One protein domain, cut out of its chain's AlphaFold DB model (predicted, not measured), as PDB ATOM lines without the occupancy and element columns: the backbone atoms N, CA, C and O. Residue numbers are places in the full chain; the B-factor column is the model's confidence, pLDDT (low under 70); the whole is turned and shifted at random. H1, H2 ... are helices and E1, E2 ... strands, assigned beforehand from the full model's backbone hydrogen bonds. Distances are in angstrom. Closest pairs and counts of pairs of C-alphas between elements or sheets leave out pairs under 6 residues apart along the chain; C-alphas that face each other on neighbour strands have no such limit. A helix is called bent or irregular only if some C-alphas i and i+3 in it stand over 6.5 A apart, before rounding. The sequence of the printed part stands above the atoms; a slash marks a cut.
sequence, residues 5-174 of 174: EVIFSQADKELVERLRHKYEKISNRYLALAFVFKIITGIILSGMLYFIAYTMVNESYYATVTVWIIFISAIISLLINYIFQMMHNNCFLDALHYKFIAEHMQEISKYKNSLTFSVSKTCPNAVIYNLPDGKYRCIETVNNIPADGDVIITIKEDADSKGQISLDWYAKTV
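Overview. This is residues 5 to 174 of the 174 residues of an uncharacterized protein of [Eubacterium] rectale M104/1 (UniProt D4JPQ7). A small head made of two little antiparallel sheets, E1 E2 E3 and E4 E5, sits at one end of a long helical hairpin, in which H1 runs out and the bent helix H2 folds back along it. The far tip of the hairpin, residues 57 to 62, stands free, and the hairpin makes the length of the rod. The printed part has 170 residues with two named helices followed by five named strands, H1 H2 E1 E2 E3 E4 E5, and its class is mixed, helices and strands. It is extended, with a radius of gyration of the C-alphas of 25.2 A and spans of 81 by 38 by 28 A.

Arrangement. E1, residues 117 to 119, E2, residues 127 to 130, and E3, residues 136 to 139, form a meander, each strand the antiparallel neighbour of the one before. N 118 and O 128 are 2.8 A apart across E1 and E2, and N 129 and O 137 are 2.9 A apart across E2 and E3. H2, residues 61 to 111, was assigned as one helix by its hydrogen bonds but is bent, with C-alphas 87 and 90 at 6.9 A; its arms, H2a, residues 61 to 87, and H2b, residues 90 to 111, stand at a shallow tilt of 31 degrees. H2b only grazes the sheet E1 E2 E3, with residues 100 to 111; the C-alphas of His 104 and Ile 139 are 7.4 A apart. H1, residues 10 to 57, touches H2b with residues 13 to 27 alone, closest at the C-alphas of Tyr 23 and Ala 95, 4.8 A; they run opposite ways at a tilt of 35.1 degrees, only just steep. H1 touches H2a with residues 34 to 55 alone, closest at the C-alphas of Thr 55 and Ala 63, 5.8 A; this helical hairpin has a shallow tilt of 13 degrees. E4, residues 151 to 159, and E5, residues 165 to 173, form an antiparallel hairpin, with N 154 and O 170 at 2.8 A. The closest C-alphas of H1 and E4 are those of Asp 12 and Ile 155, 6.8 A. E2 and E4 are apart. Every O i to N i+4 pair is within hydrogen-bond range in H2a and H2b, and 43 of 44 are in H1.

Along the chain. H1 is 71.2 A long, from C-alpha 10 at (254.173, 295.785, 183.467) to C-alpha 57 at (189.739, 265.591, 182.327). H2a measures 39.7 A and H2b 31.5 A. E1, E2 and E3 measure 7.1, 10.4 and 10.3 A. E4 measures 23.4 A and bends by 55 degrees at residue 154; E5 measures 23.5 A, bends by 61 degrees at residue 169 and ends at C-alpha 173, (265.928, 278.567, 177.485).

Size, cuts and confidence. The two C-alphas farthest apart, of Glu 59 and Val 174, are 81.7 A apart. The printed part has no cut. The link from E3 to E4, 11 residues, is long. Mean pLDDT of the printed part is 84.2; residues 58 to 59 are under 70.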
ATOM      1  N   GLU A   5     263.821 281.066 186.635       88.75
ATOM      2  CA  GLU A   5     263.487 282.458 186.895       88.75
ATOM      3  C   GLU A   5     262.132 282.774 186.267       88.75
ATOM      4  O   GLU A   5     261.804 282.249 185.208       88.75
ATOM      5  N   VAL A   6     261.328 283.614 186.915       88.31
ATOM      6  CA  VAL A   6     260.046 284.066 186.361       88.31
ATOM      7  C   VAL A   6     260.126 285.563 186.107       88.31
ATOM      8  O   VAL A   6     260.352 286.342 187.035       88.31
ATOM      9  N   ILE A   7     259.950 285.963 184.848       88.44
ATOM     10  CA  ILE A   7     260.073 287.352 184.403       88.44
ATOM     11  C   ILE A   7     258.841 287.735 183.584       88.44
ATOM     12  O   ILE A   7     258.515 287.106 182.580       88.44
ATOM     13  N   PHE A   8     258.188 288.814 183.998       89.75
ATOM     14  CA  PHE A   8     257.100 289.462 183.274       89.75
ATOM     15  C   PHE A   8     257.201 290.980 183.449       89.75
ATOM     16  O   PHE A   8     257.708 291.481 184.461       89.75
ATOM     17  N   SER A   9     256.738 291.707 182.445       89.06
ATOM     18  CA  SER A   9     256.727 293.163 182.387       89.06
ATOM     19  C   SER A   9     255.432 293.750 182.960       89.06
ATOM     20  O   SER A   9     254.464 293.045 183.252       89.06
ATOM     21  N   GLN A  10     255.405 295.074 183.121       89.06
ATOM     22  CA  GLN A  10     254.173 295.785 183.467       89.06
ATOM     23  C   GLN A  10     253.136 295.707 182.334       89.06
ATOM     24  O   GLN A  10     251.946 295.588 182.612       89.06
ATOM     25  N   ALA A  11     253.586 295.697 181.074       88.88
ATOM     26  CA  ALA A  11     252.708 295.540 179.918       88.88
ATOM     27  C   ALA A  11     252.000 294.173 179.928       88.88
ATOM     28  O   ALA A  11     250.799 294.111 179.676       88.88
ATOM     29  N   ASP A  12     252.707 293.104 180.314       89.75
ATOM     30  CA  ASP A  12     252.114 291.764 180.430       89.75
ATOM     31  C   ASP A  12     251.000 291.743 181.482       89.75
ATOM     32  O   ASP A  12     249.920 291.210 181.232       89.75
ATOM     33  N   LYS A  13     251.220 292.385 182.640       88.81
ATOM     34  CA  LYS A  13     250.198 292.507 183.693       88.81
ATOM     35  C   LYS A  13     248.953 293.237 183.196       88.81
ATOM     36  O   LYS A  13     247.838 292.781 183.430       88.81
ATOM     37  N   GLU A  14     249.136 294.365 182.516       91.31
ATOM     38  CA  GLU A  14     248.027 295.159 181.979       91.31
ATOM     39  C   GLU A  14     247.244 294.402 180.903       91.31
ATOM     40  O   GLU A  14     246.015 294.500 180.841       91.31
ATOM     41  N   LEU A  15     247.938 293.626 180.069       91.00
ATOM     42  CA  LEU A  15     247.309 292.822 179.029       91.00
ATOM     43  C   LEU A  15     246.505 291.659 179.629       91.00
ATOM     44  O   LEU A  15     245.347 291.475 179.246       91.00
ATOM     45  N   VAL A  16     247.063 290.935 180.607       91.75
ATOM     46  CA  VAL A  16     246.343 289.880 181.346       91.75
ATOM     47  C   VAL A  16     245.097 290.450 182.016       91.75
ATOM     48  O   VAL A  16     244.017 289.881 181.876       91.75
ATOM     49  N   GLU A  17     245.205 291.600 182.682       92.19
ATOM     50  CA  GLU A  17     244.071 292.244 183.354       92.19
ATOM     51  C   GLU A  17     242.971 292.651 182.363       92.19
ATOM     52  O   GLU A  17     241.774 292.445 182.604       92.19
ATOM     53  N   ARG A  18     243.367 293.183 181.200       91.81
ATOM     54  CA  ARG A  18     242.443 293.543 180.118       91.81
ATOM     55  C   ARG A  18     241.710 292.316 179.579       91.81
ATOM     56  O   ARG A  18     240.494 292.381 179.380       91.81
ATOM     57  N   LEU A  19     242.422 291.213 179.340       89.56
ATOM     58  CA  LEU A  19     241.811 289.960 178.892       89.56
ATOM     59  C   LEU A  19     240.898 289.381 179.975       89.56
ATOM     60  O   LEU A  19     239.753 289.053 179.667       89.56
ATOM     61  N   ARG A  20     241.325 289.373 181.243       90.75
ATOM     62  CA  ARG A  20     240.499 288.937 182.376       90.75
ATOM     63  C   ARG A  20     239.162 289.669 182.399       90.75
ATOM     64  O   ARG A  20     238.119 289.027 182.365       90.75
ATOM     65  N   HIS A  21     239.175 291.001 182.367       90.69
ATOM     66  CA  HIS A  21     237.942 291.792 182.368       90.69
ATOM     67  C   HIS A  21     237.070 291.564 181.129       90.69
ATOM     68  O   HIS A  21     235.840 291.528 181.232       90.69
ATOM     69  N   LYS A  22     237.681 291.392 179.951       90.19
ATOM     70  CA  LYS A  22     236.956 291.069 178.716       90.19
ATOM     71  C   LYS A  22     236.211 289.738 178.858       90.19
ATOM     72  O   LYS A  22     235.005 289.697 178.612       90.19
ATOM     73  N   TYR A  23     236.905 288.676 179.265       88.38
ATOM     74  CA  TYR A  23     236.323 287.338 179.377       88.38
ATOM     75  C   TYR A  23     235.363 287.211 180.561       88.38
ATOM     76  O   TYR A  23     234.323 286.577 180.416       88.38
ATOM     77  N   GLU A  24     235.612 287.895 181.677       89.19
ATOM     78  CA  GLU A  24     234.677 287.982 182.804       89.19
ATOM     79  C   GLU A  24     233.350 288.636 182.390       89.19
ATOM     80  O   GLU A  24     232.274 288.107 182.666       89.19
ATOM     81  N   LYS A  25     233.396 289.753 181.651       89.31
ATOM     82  CA  LYS A  25     232.187 290.414 181.138       89.31
ATOM     83  C   LYS A  25     231.399 289.506 180.189       89.31
ATOM     84  O   LYS A  25     230.168 289.472 180.247       89.31
ATOM     85  N   ILE A  26     232.102 288.801 179.307       86.69
ATOM     86  CA  ILE A  26     231.507 287.861 178.350       86.69
ATOM     87  C   ILE A  26     230.866 286.678 179.095       86.69
ATOM     88  O   ILE A  26     229.689 286.391 178.884       86.69
ATOM     89  N   SER A  27     231.606 286.067 180.018       85.50
ATOM     90  CA  SER A  27     231.165 284.994 180.913       85.50
ATOM     91  C   SER A  27     229.900 285.380 181.689       85.50
ATOM     92  O   SER A  27     228.883 284.689 181.604       85.50
ATOM     93  N   ASN A  28     229.888 286.549 182.337       86.94
ATOM     94  CA  ASN A  28     228.725 287.048 183.079       86.94
ATOM     95  C   ASN A  28     227.500 287.256 182.179       86.94
ATOM     96  O   ASN A  28     226.378 286.907 182.554       86.94
ATOM     97  N   ARG A  29     227.696 287.789 180.965       86.19
ATOM     98  CA  ARG A  29     226.610 287.945 179.986       86.19
ATOM     99  C   ARG A  29     226.036 286.590 179.570       86.19
ATOM    100  O   ARG A  29     224.818 286.462 179.444       86.19
ATOM    101  N   TYR A  30     226.884 285.588 179.366       83.94
ATOM    102  CA  TYR A  30     226.440 284.240 179.020       83.94
ATOM    103  C   TYR A  30     225.753 283.531 180.180       83.94
ATOM    104  O   TYR A  30     224.737 282.880 179.955       83.94
ATOM    105  N   LEU A  31     226.227 283.719 181.412       84.12
ATOM    106  CA  LEU A  31     225.560 283.215 182.609       84.12
ATOM    107  C   LEU A  31     224.131 283.767 182.713       84.12
ATOM    108  O   LEU A  31     223.188 283.006 182.928       84.12
ATOM    109  N   ALA A  32     223.960 285.073 182.485       85.00
ATOM    110  CA  ALA A  32     222.644 285.708 182.464       85.00
ATOM    111  C   ALA A  32     221.746 285.135 181.354       85.00
ATOM    112  O   ALA A  32     220.581 284.826 181.603       85.00
ATOM    113  N   LEU A  33     222.278 284.930 180.145       83.62
ATOM    114  CA  LEU A  33     221.498 284.363 179.041       83.62
ATOM    115  C   LEU A  33     221.106 282.898 179.299       83.62
ATOM    116  O   LEU A  33     219.963 282.513 179.059       83.62
ATOM    117  N   ALA A  34     222.018 282.091 179.846       81.56
ATOM    118  CA  ALA A  34     221.738 280.713 180.243       81.56
ATOM    119  C   ALA A  34     220.644 280.649 181.320       81.56
ATOM    120  O   ALA A  34     219.784 279.767 181.289       81.56
ATOM    121  N   PHE A  35     220.634 281.603 182.253       83.62
ATOM    122  CA  PHE A  35     219.569 281.728 183.245       83.62
ATOM    123  C   PHE A  35     218.212 282.048 182.598       83.62
ATOM    124  O   PHE A  35     217.217 281.394 182.912       83.62
ATOM    125  N   VAL A  36     218.174 282.969 181.629       85.75
ATOM    126  CA  VAL A  36     216.958 283.273 180.852       85.75
ATOM    127  C   VAL A  36     216.444 282.033 180.112       85.75
ATOM    128  O   VAL A  36     215.257 281.721 180.203       85.75
ATOM    129  N   PHE A  37     217.317 281.271 179.446       81.44
ATOM    130  CA  PHE A  37     216.917 280.029 178.769       81.44
ATOM    131  C   PHE A  37     216.343 278.984 179.729       81.44
ATOM    132  O   PHE A  37     215.358 278.319 179.398       81.44
ATOM    133  N   LYS A  38     216.911 278.856 180.934       83.44
ATOM    134  CA  LYS A  38     216.369 277.971 181.975       83.44
ATOM    135  C   LYS A  38     214.965 278.394 182.408       83.44
ATOM    136  O   LYS A  38     214.098 277.530 182.511       83.44
ATOM    137  N   ILE A  39     214.719 279.694 182.601       87.12
ATOM    138  CA  ILE A  39     213.381 280.213 182.934       87.12
ATOM    139  C   ILE A  39     212.382 279.881 181.822       87.12
ATOM    140  O   ILE A  39     211.328 279.315 182.104       87.12
ATOM    141  N   ILE A  40     212.724 280.174 180.562       85.19
ATOM    142  CA  ILE A  40     211.854 279.891 179.407       85.19
ATOM    143  C   ILE A  40     211.519 278.398 179.340       85.19
ATOM    144  O   ILE A  40     210.353 278.028 179.226       85.19
ATOM    145  N   THR A  41     212.525 277.534 179.485       82.06
ATOM    146  CA  THR A  41     212.331 276.077 179.493       82.06
ATOM    147  C   THR A  41     211.398 275.645 180.630       82.06
ATOM    148  O   THR A  41     210.490 274.844 180.414       82.06
ATOM    149  N   GLY A  42     211.576 276.204 181.833       84.00
ATOM    150  CA  GLY A  42     210.719 275.934 182.990       84.00
ATOM    151  C   GLY A  42     209.258 276.338 182.771       84.00
ATOM    152  O   GLY A  42     208.354 275.584 183.139       84.00
ATOM    153  N   ILE A  43     209.012 277.475 182.112       86.31
ATOM    154  CA  ILE A  43     207.660 277.919 181.733       86.31
ATOM    155  C   ILE A  43     207.033 276.943 180.730       86.31
ATOM    156  O   ILE A  43     205.886 276.540 180.917       86.31
ATOM    157  N   ILE A  44     207.779 276.512 179.706       82.94
ATOM    158  CA  ILE A  44     207.285 275.563 178.692       82.94
ATOM    159  C   ILE A  44     206.904 274.224 179.338       82.94
ATOM    160  O   ILE A  44     205.817 273.706 179.081       82.94
ATOM    161  N   LEU A  45     207.761 273.682 180.211       82.44
ATOM    162  CA  LEU A  45     207.488 272.437 180.938       82.44
ATOM    163  C   LEU A  45     206.267 272.565 181.857       82.44
ATOM    164  O   LEU A  45     205.430 271.665 181.898       82.44
ATOM    165  N   SER A  46     206.121 273.698 182.547       84.62
ATOM    166  CA  SER A  46     204.947 273.962 183.391       84.62
ATOM    167  C   SER A  46     203.659 274.031 182.562       84.62
ATOM    168  O   SER A  46     202.644 273.448 182.943       84.62
ATOM    169  N   GLY A  47     203.709 274.679 181.393       79.44
ATOM    170  CA  GLY A  47     202.599 274.706 180.440       79.44
ATOM    171  C   GLY A  47     202.236 273.313 179.919       79.44
ATOM    172  O   GLY A  47     201.056 272.977 179.845       79.44
ATOM    173  N   MET A  48     203.233 272.469 179.636       79.44
ATOM    174  CA  MET A  48     203.012 271.076 179.231       79.44
ATOM    175  C   MET A  48     202.224 270.303 180.294       79.44
ATOM    176  O   MET A  48     201.233 269.654 179.964       79.44
ATOM    177  N   LEU A  49     202.626 270.406 181.565       81.19
ATOM    178  CA  LEU A  49     201.953 269.729 182.678       81.19
ATOM    179  C   LEU A  49     200.494 270.178 182.834       81.19
ATOM    180  O   LEU A  49     199.617 269.336 183.025       81.19
ATOM    181  N   TYR A  50     200.225 271.480 182.697       79.94
ATOM    182  CA  TYR A  50     198.862 272.017 182.728       79.94
ATOM    183  C   TYR A  50     197.983 271.422 181.619       79.94
ATOM    184  O   TYR A  50     196.867 270.974 181.880       79.94
ATOM    185  N   PHE A  51     198.493 271.364 180.384       73.94
ATOM    186  CA  PHE A  51     197.741 270.811 179.257       73.94
ATOM    187  C   PHE A  51     197.533 269.298 179.364       73.94
ATOM    188  O   PHE A  51     196.448 268.825 179.031       73.94
ATOM    189  N   ILE A  52     198.507 268.544 179.885       76.88
ATOM    190  CA  ILE A  52     198.320 267.116 180.186       76.88
ATOM    191  C   ILE A  52     197.181 266.940 181.193       76.88
ATOM    192  O   ILE A  52     196.247 266.185 180.924       76.88
ATOM    193  N   ALA A  53     197.202 267.676 182.308       77.81
ATOM    194  CA  ALA A  53     196.140 267.608 183.311       77.81
ATOM    195  C   ALA A  53     194.760 267.957 182.720       77.81
ATOM    196  O   ALA A  53     193.777 267.277 182.999       77.81
ATOM    197  N   TYR A  54     194.690 268.964 181.844       74.81
ATOM    198  CA  TYR A  54     193.460 269.337 181.142       74.81
ATOM    199  C   TYR A  54     192.954 268.233 180.194       74.81
ATOM    200  O   TYR A  54     191.763 267.923 180.195       74.81
ATOM    201  N   THR A  55     193.845 267.605 179.416       72.62
ATOM    202  CA  THR A  55     193.494 266.501 178.496       72.62
ATOM    203  C   THR A  55     193.006 265.241 179.210       72.62
ATOM    204  O   THR A  55     192.196 264.511 178.653       72.62
ATOM    205  N   MET A  56     193.473 264.985 180.437       70.06
ATOM    206  CA  MET A  56     193.012 263.854 181.253       70.06
ATOM    207  C   MET A  56     191.574 264.029 181.753       70.06
ATOM    208  O   MET A  56     190.907 263.040 182.038       70.06
ATOM    209  N   VAL A  57     191.105 265.274 181.881       73.19
ATOM    210  CA  VAL A  57     189.739 265.591 182.327       73.19
ATOM    211  C   VAL A  57     188.788 265.726 181.138       73.19
ATOM    212  O   VAL A  57     187.641 265.299 181.219       73.19
ATOM    213  N   ASN A  58     189.265 266.297 180.033       66.88
ATOM    214  CA  ASN A  58     188.479 266.529 178.829       66.88
ATOM    215  C   ASN A  58     189.099 265.758 177.658       66.88
ATOM    216  O   ASN A  58     190.129 266.182 177.130       66.88
ATOM    217  N   GLU A  59     188.457 264.665 177.229       65.75
ATOM    218  CA  GLU A  59     188.832 263.907 176.025       65.75
ATOM    219  C   GLU A  59     188.684 264.787 174.769       65.75
ATOM    220  O   GLU A  59     187.664 264.798 174.082       65.75
ATOM    221  N   SER A  60     189.709 265.588 174.486       70.31
ATOM    222  CA  SER A  60     189.740 266.532 173.374       70.31
ATOM    223  C   SER A  60     190.950 266.265 172.493       70.31
ATOM    224  O   SER A  60     192.094 266.486 172.894       70.31
ATOM    225  N   TYR A  61     190.688 265.857 171.249       71.19
ATOM    226  CA  TYR A  61     191.707 265.655 170.214       71.19
ATOM    227  C   TYR A  61     192.595 266.896 170.014       71.19
ATOM    228  O   TYR A  61     193.813 266.785 169.877       71.19
ATOM    229  N   TYR A  62     192.003 268.096 170.073       74.69
ATOM    230  CA  TYR A  62     192.746 269.356 169.982       74.69
ATOM    231  C   TYR A  62     193.759 269.508 171.113       74.69
ATOM    232  O   TYR A  62     194.885 269.939 170.879       74.69
ATOM    233  N   ALA A  63     193.385 269.103 172.324       70.00
ATOM    234  CA  ALA A  63     194.251 269.214 173.481       70.00
ATOM    235  C   ALA A  63     195.431 268.217 173.400       70.00
ATOM    236  O   ALA A  63     196.554 268.578 173.753       70.00
ATOM    237  N   THR A  64     195.235 267.024 172.821       72.44
ATOM    238  CA  THR A  64     196.327 266.076 172.523       72.44
ATOM    239  C   THR A  64     197.332 266.647 171.518       72.44
ATOM    240  O   THR A  64     198.539 266.570 171.747       72.44
ATOM    241  N   VAL A  65     196.863 267.259 170.424       78.19
ATOM    242  CA  VAL A  65     197.744 267.900 169.427       78.19
ATOM    243  C   VAL A  65     198.548 269.041 170.062       78.19
ATOM    244  O   VAL A  65     199.752 269.155 169.825       78.19
ATOM    245  N   THR A  66     197.922 269.849 170.922       77.44
ATOM    246  CA  THR A  66     198.605 270.925 171.657       77.44
ATOM    247  C   THR A  66     199.714 270.396 172.571       77.44
ATOM    248  O   THR A  66     200.806 270.967 172.576       77.44
ATOM    249  N   VAL A  67     199.497 269.287 173.289       78.25
ATOM    250  CA  VAL A  67     200.534 268.662 174.137       78.25
ATOM    251  C   VAL A  67     201.760 268.250 173.316       78.25
ATOM    252  O   VAL A  67     202.885 268.531 173.732       78.25
ATOM    253  N   TRP A  68     201.571 267.653 172.135       77.94
ATOM    254  CA  TRP A  68     202.686 267.266 171.260       77.94
ATOM    255  C   TRP A  68     203.486 268.469 170.746       77.94
ATOM    256  O   TRP A  68     204.717 268.426 170.738       77.94
ATOM    257  N   ILE A  69     202.813 269.563 170.374       81.56
ATOM    258  CA  ILE A  69     203.480 270.807 169.954       81.56
ATOM    259  C   ILE A  69     204.319 271.388 171.099       81.56
ATOM    260  O   ILE A  69     205.474 271.775 170.890       81.56
ATOM    261  N   ILE A  70     203.771 271.427 172.318       81.12
ATOM    262  CA  ILE A  70     204.494 271.912 173.501       81.12
ATOM    263  C   ILE A  70     205.696 271.008 173.806       81.12
ATOM    264  O   ILE A  70     206.784 271.517 174.071       81.12
ATOM    265  N   PHE A  71     205.538 269.686 173.711       80.31
ATOM    266  CA  PHE A  71     206.618 268.727 173.951       80.31
ATOM    267  C   PHE A  71     207.787 268.903 172.975       80.31
ATOM    268  O   PHE A  71     208.938 269.011 173.401       80.31
ATOM    269  N   ILE A  72     207.502 269.008 171.672       85.00
ATOM    270  CA  ILE A  72     208.528 269.266 170.649       85.00
ATOM    271  C   ILE A  72     209.224 270.608 170.924       85.00
ATOM    272  O   ILE A  72     210.452 270.694 170.872       85.00
ATOM    273  N   SER A  73     208.462 271.641 171.293       82.44
ATOM    274  CA  SER A  73     209.006 272.968 171.618       82.44
ATOM    275  C   SER A  73     209.913 272.943 172.857       82.44
ATOM    276  O   SER A  73     210.936 273.635 172.895       82.44
ATOM    277  N   ALA A  74     209.580 272.120 173.857       80.88
ATOM    278  CA  ALA A  74     210.405 271.898 175.042       80.88
ATOM    279  C   ALA A  74     211.736 271.221 174.683       80.88
ATOM    280  O   ALA A  74     212.792 271.691 175.111       80.88
ATOM    281  N   ILE A  75     211.703 270.169 173.855       83.69
ATOM    282  CA  ILE A  75     212.912 269.473 173.382       83.69
ATOM    283  C   ILE A  75     213.821 270.436 172.614       83.69
ATOM    284  O   ILE A  75     215.017 270.505 172.895       83.69
ATOM    285  N   ILE A  76     213.265 271.218 171.683       86.31
ATOM    286  CA  ILE A  76     214.035 272.203 170.910       86.31
ATOM    287  C   ILE A  76     214.684 273.233 171.846       86.31
ATOM    288  O   ILE A  76     215.870 273.528 171.708       86.31
ATOM    289  N   SER A  77     213.944 273.733 172.838       81.94
ATOM    290  CA  SER A  77     214.467 274.707 173.809       81.94
ATOM    291  C   SER A  77     215.607 274.132 174.656       81.94
ATOM    292  O   SER A  77     216.617 274.805 174.876       81.94
ATOM    293  N   LEU A  78     215.487 272.871 175.087       82.50
ATOM    294  CA  LEU A  78     216.544 272.159 175.808       82.50
ATOM    295  C   LEU A  78     217.802 271.983 174.953       82.50
ATOM    296  O   LEU A  78     218.905 272.231 175.442       82.50
ATOM    297  N   LEU A  79     217.648 271.608 173.679       85.31
ATOM    298  CA  LEU A  79     218.768 271.452 172.748       85.31
ATOM    299  C   LEU A  79     219.482 272.782 172.486       85.31
ATOM    300  O   LEU A  79     220.709 272.826 172.526       85.31
ATOM    301  N   ILE A  80     218.737 273.874 172.287       84.75
ATOM    302  CA  ILE A  80     219.316 275.218 172.124       84.75
ATOM    303  C   ILE A  80     220.106 275.612 173.374       84.75
ATOM    304  O   ILE A  80     221.246 276.057 173.258       84.75
ATOM    305  N   ASN A  81     219.542 275.409 174.568       81.25
ATOM    306  CA  ASN A  81     220.229 275.706 175.824       81.25
ATOM    307  C   ASN A  81     221.501 274.855 176.000       81.25
ATOM    308  O   ASN A  81     222.528 275.372 176.433       81.25
ATOM    309  N   TYR A  82     221.456 273.571 175.634       82.50
ATOM    310  CA  TYR A  82     222.620 272.686 175.690       82.50
ATOM    311  C   TYR A  82     223.731 273.136 174.734       82.50
ATOM    312  O   TYR A  82     224.871 273.314 175.162       82.50
ATOM    313  N   ILE A  83     223.401 273.389 173.463       83.50
ATOM    314  CA  ILE A  83     224.362 273.877 172.459       83.50
ATOM    315  C   ILE A  83     224.955 275.215 172.904       83.50
ATOM    316  O   ILE A  83     226.166 275.414 172.828       83.50
ATOM    317  N   PHE A  84     224.118 276.115 173.422       80.44
ATOM    318  CA  PHE A  84     224.555 277.404 173.939       80.44
ATOM    319  C   PHE A  84     225.570 277.247 175.083       80.44
ATOM    320  O   PHE A  84     226.640 277.851 175.044       80.44
ATOM    321  N   GLN A  85     225.285 276.396 176.073       76.62
ATOM    322  CA  GLN A  85     226.228 276.124 177.163       76.62
ATOM    323  C   GLN A  85     227.527 275.492 176.652       76.62
ATOM    324  O   GLN A  85     228.605 275.914 177.062       76.62
ATOM    325  N   MET A  86     227.441 274.535 175.723       77.56
ATOM    326  CA  MET A  86     228.610 273.856 175.158       77.56
ATOM    327  C   MET A  86     229.534 274.823 174.405       77.56
ATOM    328  O   MET A  86     230.742 274.802 174.627       77.56
ATOM    329  N   MET A  87     228.986 275.698 173.556       75.06
ATOM    330  CA  MET A  87     229.785 276.670 172.796       75.06
ATOM    331  C   MET A  87     230.458 277.717 173.688       75.06
ATOM    332  O   MET A  87     231.530 278.216 173.353       75.06
ATOM    333  N   HIS A  88     229.826 278.073 174.808       75.50
ATOM    334  CA  HIS A  88     230.273 279.180 175.654       75.50
ATOM    335  C   HIS A  88     230.999 278.745 176.928       75.50
ATOM    336  O   HIS A  88     231.517 279.605 177.639       75.50
ATOM    337  N   ASN A  89     231.116 277.439 177.191       74.31
ATOM    338  CA  ASN A  89     231.907 276.907 178.302       74.31
ATOM    339  C   ASN A  89     233.370 277.382 178.242       74.31
ATOM    340  O   ASN A  89     233.958 277.732 179.263       74.31
ATOM    341  N   ASN A  90     233.921 277.502 177.030       77.50
ATOM    342  CA  ASN A  90     235.281 277.998 176.813       77.50
ATOM    343  C   ASN A  90     235.477 279.413 177.372       77.50
ATOM    344  O   ASN A  90     236.509 279.692 177.958       77.50
ATOM    345  N   CYS A  91     234.465 280.284 177.311       79.88
ATOM    346  CA  CYS A  91     234.586 281.643 177.844       79.88
ATOM    347  C   CYS A  91     234.683 281.682 179.376       79.88
ATOM    348  O   CYS A  91     235.314 282.586 179.924       79.88
ATOM    349  N   PHE A  92     234.058 280.727 180.072       81.31
ATOM    350  CA  PHE A  92     234.205 280.589 181.524       81.31
ATOM    351  C   PHE A  92     235.601 280.080 181.882       81.31
ATOM    352  O   PHE A  92     236.215 280.594 182.818       81.31
ATOM    353  N   LEU A  93     236.103 279.108 181.117       85.50
ATOM    354  CA  LEU A  93     237.460 278.590 181.269       85.50
ATOM    355  C   LEU A  93     238.499 279.688 181.015       85.50
ATOM    356  O   LEU A  93     239.369 279.879 181.855       85.50
ATOM    357  N   ASP A  94     238.343 280.478 179.953       86.69
ATOM    358  CA  ASP A  94     239.220 281.611 179.645       86.69
ATOM    359  C   ASP A  94     239.205 282.658 180.769       86.69
ATOM    360  O   ASP A  94     240.249 283.146 181.198       86.69
ATOM    361  N   ALA A  95     238.024 282.995 181.303       87.00
ATOM    362  CA  ALA A  95     237.913 283.944 182.410       87.00
ATOM    363  C   ALA A  95     238.657 283.458 183.668       87.00
ATOM    364  O   ALA A  95     239.339 284.249 184.326       87.00
ATOM    365  N   LEU A  96     238.544 282.165 183.993       88.31
ATOM    366  CA  LEU A  96     239.278 281.544 185.098       88.31
ATOM    367  C   LEU A  96     240.781 281.502 184.825       88.31
ATOM    368  O   LEU A  96     241.563 281.851 185.704       88.31
ATOM    369  N   HIS A  97     241.176 281.142 183.607       91.19
ATOM    370  CA  HIS A  97     242.568 281.087 183.172       91.19
ATOM    371  C   HIS A  97     243.282 282.422 183.391       91.19
ATOM    372  O   HIS A  97     244.254 282.497 184.144       91.19
ATOM    373  N   TYR A  98     242.741 283.516 182.845       91.12
ATOM    374  CA  TYR A  98     243.339 284.844 183.024       91.12
ATOM    375  C   TYR A  98     243.281 285.337 184.471       91.12
ATOM    376  O   TYR A  98     244.165 286.082 184.899       91.12
ATOM    377  N   LYS A  99     242.277 284.915 185.251       91.62
ATOM    378  CA  LYS A  99     242.235 285.193 186.689       91.62
ATOM    379  C   LYS A  99     243.405 284.524 187.413       91.62
ATOM    380  O   LYS A  99     244.098 285.211 188.160       91.62
ATOM    381  N   PHE A 100     243.670 283.246 187.153       91.88
ATOM    382  CA  PHE A 100     244.796 282.540 187.767       91.88
ATOM    383  C   PHE A 100     246.145 283.115 187.332       91.88
ATOM    384  O   PHE A 100     247.012 283.323 188.179       91.88
ATOM    385  N   ILE A 101     246.324 283.460 186.050       92.44
ATOM    386  CA  ILE A 101     247.547 284.143 185.592       92.44
ATOM    387  C   ILE A 101     247.755 285.453 186.365       92.44
ATOM    388  O   ILE A 101     248.852 285.689 186.877       92.44
ATOM    389  N   ALA A 102     246.717 286.286 186.487       92.94
ATOM    390  CA  ALA A 102     246.796 287.555 187.211       92.94
ATOM    391  C   ALA A 102     247.156 287.354 188.694       92.94
ATOM    392  O   ALA A 102     248.033 288.046 189.216       92.94
ATOM    393  N   GLU A 103     246.525 286.383 189.359       91.56
ATOM    394  CA  GLU A 103     246.801 286.034 190.758       91.56
ATOM    395  C   GLU A 103     248.257 285.579 190.944       91.56
ATOM    396  O   GLU A 103     248.962 286.107 191.808       91.56
ATOM    397  N   HIS A 104     248.754 284.682 190.086       92.44
ATOM    398  CA  HIS A 104     250.149 284.237 190.117       92.44
ATOM    399  C   HIS A 104     251.131 285.387 189.871       92.44
ATOM    400  O   HIS A 104     252.112 285.524 190.604       92.44
ATOM    401  N   MET A 105     250.875 286.257 188.889       92.12
ATOM    402  CA  MET A 105     251.710 287.440 188.651       92.12
ATOM    403  C   MET A 105     251.765 288.362 189.867       92.12
ATOM    404  O   MET A 105     252.833 288.881 190.209       92.12
ATOM    405  N   GLN A 106     250.626 288.592 190.518       91.81
ATOM    406  CA  GLN A 106     250.545 289.441 191.699       91.81
ATOM    407  C   GLN A 106     251.312 288.827 192.876       91.81
ATOM    408  O   GLN A 106     252.114 289.523 193.505       91.81
ATOM    409  N   GLU A 107     251.120 287.534 193.148       90.12
ATOM    410  CA  GLU A 107     251.849 286.808 194.194       90.12
ATOM    411  C   GLU A 107     253.364 286.821 193.936       90.12
ATOM    412  O   GLU A 107     254.141 287.190 194.822       90.12
ATOM    413  N   ILE A 108     253.797 286.494 192.715       91.31
ATOM    414  CA  ILE A 108     255.219 286.464 192.346       91.31
ATOM    415  C   ILE A 108     255.838 287.853 192.443       91.31
ATOM    416  O   ILE A 108     256.934 288.009 192.974       91.31
ATOM    417  N   SER A 109     255.120 288.886 192.004       89.44
ATOM    418  CA  SER A 109     255.582 290.268 192.126       89.44
ATOM    419  C   SER A 109     255.727 290.703 193.586       89.44
ATOM    420  O   SER A 109     256.619 291.493 193.885       89.44
ATOM    421  N   LYS A 110     254.866 290.214 194.486       90.25
ATOM    422  CA  LYS A 110     254.891 290.545 195.918       90.25
ATOM    423  C   LYS A 110     256.064 289.885 196.645       90.25
ATOM    424  O   LYS A 110     256.656 290.505 197.522       90.25
ATOM    425  N   TYR A 111     256.402 288.650 196.279       88.12
ATOM    426  CA  TYR A 111     257.416 287.844 196.969       88.12
ATOM    427  C   TYR A 111     258.694 287.618 196.150       88.12
ATOM    428  O   TYR A 111     259.496 286.768 196.519       88.12
ATOM    429  N   LYS A 112     258.909 288.384 195.072       80.38
ATOM    430  CA  LYS A 112     259.936 288.173 194.031       80.38
ATOM    431  C   LYS A 112     261.295 287.666 194.533       80.38
ATOM    432  O   LYS A 112     261.847 286.742 193.951       80.38
ATOM    433  N   ASN A 113     261.819 288.245 195.614       82.06
ATOM    434  CA  ASN A 113     263.159 287.938 196.131       82.06
ATOM    435  C   ASN A 113     263.213 286.721 197.072       82.06
ATOM    436  O   ASN A 113     264.295 286.307 197.475       82.06
ATOM    437  N   SER A 114     262.063 286.178 197.465       83.38
ATOM    438  CA  SER A 114     261.935 285.093 198.446       83.38
ATOM    439  C   SER A 114     261.427 283.790 197.832       83.38
ATOM    440  O   SER A 114     261.379 282.772 198.519       83.38
ATOM    441  N   LEU A 115     261.030 283.809 196.559       87.31
ATOM    442  CA  LEU A 115     260.496 282.635 195.882       87.31
ATOM    443  C   LEU A 115     261.616 281.767 195.324       87.31
ATOM    444  O   LEU A 115     262.514 282.238 194.632       87.31
ATOM    445  N   THR A 116     261.513 280.470 195.591       86.31
ATOM    446  CA  THR A 116     262.319 279.446 194.926       86.31
ATOM    447  C   THR A 116     261.407 278.645 194.012       86.31
ATOM    448  O   THR A 116     260.408 278.092 194.475       86.31
ATOM    449  N   PHE A 117     261.750 278.596 192.727       89.25
ATOM    450  CA  PHE A 117     260.982 277.901 191.697       89.25
ATOM    451  C   PHE A 117     261.594 276.534 191.385       89.25
ATOM    452  O   PHE A 117     262.812 276.354 191.409       89.25
ATOM    453  N   SER A 118     260.741 275.567 191.065       88.00
ATOM    454  CA  SER A 118     261.123 274.210 190.664       88.00
ATOM    455  C   SER A 118     260.138 273.664 189.630       88.00
ATOM    456  O   SER A 118     258.981 274.071 189.619       88.00
ATOM    457  N   VAL A 119     260.567 272.751 188.756       86.50
ATOM    458  CA  VAL A 119     259.641 272.014 187.877       86.50
ATOM    459  C   VAL A 119     259.102 270.803 188.633       86.50
ATOM    460  O   VAL A 119     259.858 270.110 189.323       86.50
ATOM    461  N   SER A 120     257.804 270.534 188.509       83.19
ATOM    462  CA  SER A 120     257.203 269.337 189.091       83.19
ATOM    463  C   SER A 120     257.759 268.065 188.447       83.19
ATOM    464  O   SER A 120     257.827 267.936 187.228       83.19
ATOM    465  N   LYS A 121     258.114 267.078 189.279       82.19
ATOM    466  CA  LYS A 121     258.577 265.762 188.808       82.19
ATOM    467  C   LYS A 121     257.456 264.927 188.190       82.19
ATOM    468  O   LYS A 121     257.726 264.092 187.337       82.19
ATOM    469  N   THR A 122     256.220 265.117 188.651       83.25
ATOM    470  CA  THR A 122     255.051 264.359 188.182       83.25
ATOM    471  C   THR A 122     254.348 265.051 187.019       83.25
ATOM    472  O   THR A 122     253.725 264.377 186.208       83.25
ATOM    473  N   CYS A 123     254.470 266.378 186.922       83.56
ATOM    474  CA  CYS A 123     253.857 267.192 185.876       83.56
ATOM    475  C   CYS A 123     254.936 268.065 185.209       83.56
ATOM    476  O   CYS A 123     255.156 269.189 185.654       83.56
ATOM    477  N   PRO A 124     255.602 267.595 184.139       83.00
ATOM    478  CA  PRO A 124     256.732 268.303 183.523       83.00
ATOM    479  C   PRO A 124     256.408 269.725 183.033       83.00
ATOM    480  O   PRO A 124     257.301 270.558 182.935       83.00
ATOM    481  N   ASN A 125     255.126 270.009 182.778       87.62
ATOM    482  CA  ASN A 125     254.623 271.314 182.334       87.62
ATOM    483  C   ASN A 125     254.189 272.222 183.499       87.62
ATOM    484  O   ASN A 125     253.471 273.195 183.283       87.62
ATOM    485  N   ALA A 126     254.545 271.889 184.739       89.06
ATOM    486  CA  ALA A 126     254.132 272.637 185.917       89.06
ATOM    487  C   ALA A 126     255.333 273.193 186.685       89.06
ATOM    488  O   ALA A 126     256.309 272.482 186.947       89.06
ATOM    489  N   VAL A 127     255.232 274.458 187.090       90.06
ATOM    490  CA  VAL A 127     256.248 275.146 187.895       90.06
ATOM    491  C   VAL A 127     255.711 275.364 189.300       90.06
ATOM    492  O   VAL A 127     254.686 276.007 189.496       90.06
ATOM    493  N   ILE A 128     256.423 274.843 190.292       91.44
ATOM    494  CA  ILE A 128     256.079 274.936 191.706       91.44
ATOM    495  C   ILE A 128     256.938 276.015 192.360       91.44
ATOM    496  O   ILE A 128     258.157 276.047 192.157       91.44
ATOM    497  N   TYR A 129     256.323 276.859 193.185       90.69
ATOM    498  CA  TYR A 129     257.024 277.812 194.041       90.69
ATOM    499  C   TYR A 129     256.483 277.811 195.468       90.69
ATOM    500  O   TYR A 129     255.286 277.644 195.693       90.69
ATOM    501  N   ASN A 130     257.376 278.000 196.440       88.94
ATOM    502  CA  ASN A 130     257.016 278.071 197.857       88.94
ATOM    503  C   ASN A 130     256.834 279.523 198.288       88.94
ATOM    504  O   ASN A 130     257.708 280.359 198.054       88.94
ATOM    505  N   LEU A 131     255.716 279.802 198.944       87.56
ATOM    506  CA  LEU A 131     255.445 281.078 199.581       87.56
ATOM    507  C   LEU A 131     256.109 281.141 200.969       87.56
ATOM    508  O   LEU A 131     256.332 280.107 201.605       87.56
ATOM    509  N   PRO A 132     256.370 282.353 201.496       83.50
ATOM    510  CA  PRO A 132     256.929 282.520 202.841       83.50
ATOM    511  C   PRO A 132     256.040 281.990 203.975       83.50
ATOM    512  O   PRO A 132     256.525 281.787 205.082       83.50
ATOM    513  N   ASP A 133     254.747 281.767 203.718       82.94
ATOM    514  CA  ASP A 133     253.799 281.175 204.670       82.94
ATOM    515  C   ASP A 133     253.891 279.635 204.738       82.94
ATOM    516  O   ASP A 133     253.088 278.994 205.417       82.94
ATOM    517  N   GLY A 134     254.856 279.036 204.029       79.56
ATOM    518  CA  GLY A 134     255.094 277.594 203.982       79.56
ATOM    519  C   GLY A 134     254.170 276.837 203.028       79.56
ATOM    520  O   GLY A 134     254.322 275.625 202.871       79.56
ATOM    521  N   LYS A 135     253.224 277.515 202.366       86.88
ATOM    522  CA  LYS A 135     252.386 276.897 201.336       86.88
ATOM    523  C   LYS A 135     253.120 276.896 200.005       86.88
ATOM    524  O   LYS A 135     253.827 277.841 199.670       86.88
ATOM    525  N   TYR A 136     252.887 275.866 199.205       87.38
ATOM    526  CA  TYR A 136     253.317 275.876 197.815       87.38
ATOM    527  C   TYR A 136     252.190 276.366 196.903       87.38
ATOM    528  O   TYR A 136     250.999 276.353 197.242       87.38
ATOM    529  N   ARG A 137     252.591 276.832 195.730       90.12
ATOM    530  CA  ARG A 137     251.740 277.196 194.603       90.12
ATOM    531  C   ARG A 137     252.273 276.510 193.363       90.12
ATOM    532  O   ARG A 137     253.455 276.181 193.285       90.12
ATOM    533  N   CYS A 138     251.383 276.294 192.411       89.81
ATOM    534  CA  CYS A 138     251.686 275.636 191.157       89.81
ATOM    535  C   CYS A 138     251.180 276.520 190.023       89.81
ATOM    536  O   CYS A 138     250.011 276.893 190.029       89.81
ATOM    537  N   ILE A 139     252.056 276.851 189.082       89.56
ATOM    538  CA  ILE A 139     251.664 277.337 187.766       89.56
ATOM    539  C   ILE A 139     251.530 276.099 186.895       89.56
ATOM    540  O   ILE A 139     252.530 275.479 186.520       89.56
ATOM    541  N   GLU A 140     250.292 275.719 186.620       80.25
ATOM    542  CA  GLU A 140     249.982 274.630 185.703       80.25
ATOM    543  C   GLU A 140     250.048 275.134 184.254       80.25
ATOM    544  O   GLU A 140     249.924 276.331 183.990       80.25
ATOM    545  N   THR A 141     250.253 274.218 183.302       83.94
ATOM    546  CA  THR A 141     250.233 274.509 181.852       83.94
ATOM    547  C   THR A 141     251.260 275.547 181.379       83.94
ATOM    548  O   THR A 141     250.958 276.436 180.591       83.94
ATOM    549  N   VAL A 142     252.512 275.412 181.815       87.81
ATOM    550  CA  VAL A 142     253.623 276.162 181.225       87.81
ATOM    551  C   VAL A 142     254.097 275.474 179.950       87.81
ATOM    552  O   VAL A 142     254.571 274.334 179.968       87.81
ATOM    553  N   ASN A 143     254.012 276.194 178.839       87.31
ATOM    554  CA  ASN A 143     254.387 275.690 177.529       87.31
ATOM    555  C   ASN A 143     255.910 275.638 177.350       87.31
ATOM    556  O   ASN A 143     256.635 276.530 177.791       87.31
ATOM    557  N   ASN A 144     256.379 274.610 176.638       86.50
ATOM    558  CA  ASN A 144     257.765 274.450 176.187       86.50
ATOM    559  C   ASN A 144     258.822 274.436 177.300       86.50
ATOM    560  O   ASN A 144     259.919 274.957 177.111       86.50
ATOM    561  N   ILE A 145     258.527 273.813 178.448       84.25
ATOM    562  CA  ILE A 145     259.558 273.540 179.458       84.25
ATOM    563  C   ILE A 145     260.566 272.533 178.869       84.25
ATOM    564  O   ILE A 145     260.209 271.375 178.656       84.25
ATOM    565  N   PRO A 146     261.831 272.924 178.614       81.81
ATOM    566  CA  PRO A 146     262.864 271.992 178.172       81.81
ATOM    567  C   PRO A 146     263.189 271.001 179.292       81.81
ATOM    568  O   PRO A 146     263.022 271.321 180.472       81.81
ATOM    569  N   ALA A 147     263.677 269.812 178.934       79.19
ATOM    570  CA  ALA A 147     264.074 268.788 179.903       79.19
ATOM    571  C   ALA A 147     265.248 269.259 180.781       79.19
ATOM    572  O   ALA A 147     265.198 269.134 182.005       79.19
ATOM    573  N   ASP A 148     266.232 269.912 180.161       78.88
ATOM    574  CA  ASP A 148     267.484 270.337 180.785       78.88
ATOM    575  C   ASP A 148     267.781 271.822 180.523       78.88
ATOM    576  O   ASP A 148     267.218 272.435 179.615       78.88
ATOM    577  N   GLY A 149     268.688 272.392 181.323       80.69
ATOM    578  CA  GLY A 149     269.171 273.770 181.177       80.69
ATOM    579  C   GLY A 149     268.351 274.818 181.930       80.69
ATOM    580  O   GLY A 149     267.204 274.587 182.304       80.69
ATOM    581  N   ASP A 150     268.957 275.971 182.196       86.12
ATOM    582  CA  ASP A 150     268.310 277.067 182.917       86.12
ATOM    583  C   ASP A 150     267.157 277.665 182.108       86.12
ATOM    584  O   ASP A 150     267.199 277.722 180.877       86.12
ATOM    585  N   VAL A 151     266.099 278.086 182.805       88.56
ATOM    586  CA  VAL A 151     264.868 278.531 182.151       88.56
ATOM    587  C   VAL A 151     264.279 279.783 182.752       88.56
ATOM    588  O   VAL A 151     264.182 279.936 183.968       88.56
ATOM    589  N   ILE A 152     263.805 280.634 181.849       89.00
ATOM    590  CA  ILE A 152     262.997 281.803 182.149       89.00
ATOM    591  C   ILE A 152     261.550 281.487 181.788       89.00
ATOM    592  O   ILE A 152     261.224 281.218 180.632       89.00
ATOM    593  N   ILE A 153     260.674 281.538 182.781       90.31
ATOM    594  CA  ILE A 153     259.229 281.478 182.611       90.31
ATOM    595  C   ILE A 153     258.725 282.901 182.401       90.31
ATOM    596  O   ILE A 153     259.041 283.809 183.172       90.31
ATOM    597  N   THR A 154     257.942 283.107 181.357       91.19
ATOM    598  CA  THR A 154     257.373 284.406 181.003       91.19
ATOM    599  C   THR A 154     255.954 284.235 180.480       91.19
ATOM    600  O   THR A 154     255.483 283.106 180.343       91.19
ATOM    601  N   ILE A 155     255.270 285.338 180.193       91.25
ATOM    602  CA  ILE A 155     254.026 285.297 179.431       91.25
ATOM    603  C   ILE A 155     254.339 285.512 177.963       91.25
ATOM    604  O   ILE A 155     255.128 286.385 177.601       91.25
ATOM    605  N   LYS A 156     253.719 284.699 177.115       89.38
ATOM    606  CA  LYS A 156     253.781 284.865 175.671       89.38
ATOM    607  C   LYS A 156     252.392 285.192 175.146       89.38
ATOM    608  O   LYS A 156     251.440 284.472 175.428       89.38
ATOM    609  N   GLU A 157     252.323 286.260 174.361       87.25
ATOM    610  CA  GLU A 157     251.179 286.563 173.511       87.25
ATOM    611  C   GLU A 157     251.188 285.637 172.296       87.25
ATOM    612  O   GLU A 157     252.197 285.536 171.589       87.25
ATOM    613  N   ASP A 158     250.072 284.954 172.072       84.19
ATOM    614  CA  ASP A 158     249.819 284.197 170.854       84.19
ATOM    615  C   ASP A 158     248.534 284.697 170.200       84.19
ATOM    616  O   ASP A 158     247.542 284.969 170.882       84.19
ATOM    617  N   ALA A 159     248.559 284.837 168.881       82.44
ATOM    618  CA  ALA A 159     247.434 285.322 168.102       82.44
ATOM    619  C   ALA A 159     247.016 284.235 167.119       82.44
ATOM    620  O   ALA A 159     247.808 283.797 166.282       82.44
ATOM    621  N   ASP A 160     245.760 283.805 167.206       78.31
ATOM    622  CA  ASP A 160     245.237 282.831 166.259       78.31
ATOM    623  C   ASP A 160     245.047 283.443 164.855       78.31
ATOM    624  O   ASP A 160     245.151 284.653 164.632       78.31
ATOM    625  N   SER A 161     244.711 282.598 163.876       75.31
ATOM    626  CA  SER A 161     244.446 283.024 162.492       75.31
ATOM    627  C   SER A 161     243.259 283.986 162.341       75.31
ATOM    628  O   SER A 161     243.057 284.547 161.264       75.31
ATOM    629  N   LYS A 162     242.474 284.194 163.404       74.31
ATOM    630  CA  LYS A 162     241.353 285.136 163.480       74.31
ATOM    631  C   LYS A 162     241.721 286.410 164.255       74.31
ATOM    632  O   LYS A 162     240.847 287.248 164.473       74.31
ATOM    633  N   GLY A 163     242.984 286.569 164.658       72.75
ATOM    634  CA  GLY A 163     243.471 287.702 165.443       72.75
ATOM    635  C   GLY A 163     242.997 287.695 166.899       72.75
ATOM    636  O   GLY A 163     243.010 288.743 167.548       72.75
ATOM    637  N   GLN A 164     242.536 286.556 167.421       76.00
ATOM    638  CA  GLN A 164     242.254 286.412 168.844       76.00
ATOM    639  C   GLN A 164     243.561 286.250 169.600       76.00
ATOM    640  O   GLN A 164     244.311 285.303 169.385       76.00
ATOM    641  N   ILE A 165     243.796 287.201 170.496       81.94
ATOM    642  CA  ILE A 165     244.951 287.214 171.379       81.94
ATOM    643  C   ILE A 165     244.681 286.293 172.568       81.94
ATOM    644  O   ILE A 165     243.655 286.430 173.244       81.94
ATOM    645  N   SER A 166     245.633 285.409 172.836       83.94
ATOM    646  CA  SER A 166     245.720 284.554 174.014       83.94
ATOM    647  C   SER A 166     247.048 284.784 174.730       83.94
ATOM    648  O   SER A 166     248.038 285.179 174.112       83.94
ATOM    649  N   LEU A 167     247.059 284.592 176.049       89.12
ATOM    650  CA  LEU A 167     248.275 284.686 176.856       89.12
ATOM    651  C   LEU A 167     248.433 283.434 177.688       89.12
ATOM    652  O   LEU A 167     247.543 283.106 178.470       89.12
ATOM    653  N   ASP A 168     249.606 282.825 177.581       91.31
ATOM    654  CA  ASP A 168     249.973 281.651 178.357       91.31
ATOM    655  C   ASP A 168     251.359 281.790 178.974       91.31
ATOM    656  O   ASP A 168     252.231 282.522 178.486       91.31
ATOM    657  N   TRP A 169     251.570 281.026 180.045       91.75
ATOM    658  CA  TRP A 169     252.895 280.812 180.600       91.75
ATOM    659  C   TRP A 169     253.752 280.022 179.619       91.75
ATOM    660  O   TRP A 169     253.358 278.981 179.094       91.75
ATOM    661  N   TYR A 170     254.963 280.511 179.395       91.62
ATOM    662  CA  TYR A 170     255.877 279.969 178.409       91.62
ATOM    663  C   TYR A 170     257.297 279.941 178.963       91.62
ATOM    664  O   TYR A 170     257.775 280.921 179.538       91.62
ATOM    665  N   ALA A 171     257.991 278.831 178.753       90.00
ATOM    666  CA  ALA A 171     259.384 278.660 179.125       90.00
ATOM    667  C   ALA A 171     260.316 278.964 177.945       90.00
ATOM    668  O   ALA A 171     260.165 278.438 176.844       90.00
ATOM    669  N   LYS A 172     261.318 279.807 178.192       86.88
ATOM    670  CA  LYS A 172     262.432 280.082 177.281       86.88
ATOM    671  C   LYS A 172     263.722 279.564 177.910       86.88
ATOM    672  O   LYS A 172     263.960 279.785 179.097       86.88
ATOM    673  N   THR A 173     264.540 278.878 177.121       81.19
ATOM    674  CA  THR A 173     265.928 278.567 177.485       81.19
ATOM    675  C   THR A 173     266.747 279.852 177.534       81.19
ATOM    676  O   THR A 173     266.525 280.743 176.710       81.19
ATOM    677  N   VAL A 174     267.658 279.930 178.503       70.88
ATOM    678  CA  VAL A 174     268.653 281.009 178.622       70.88
ATOM    679  C   VAL A 174     269.791 280.798 177.633       70.88
ATOM    680  O   VAL A 174     270.223 279.633 177.489       70.88
TER     681      VAL A 174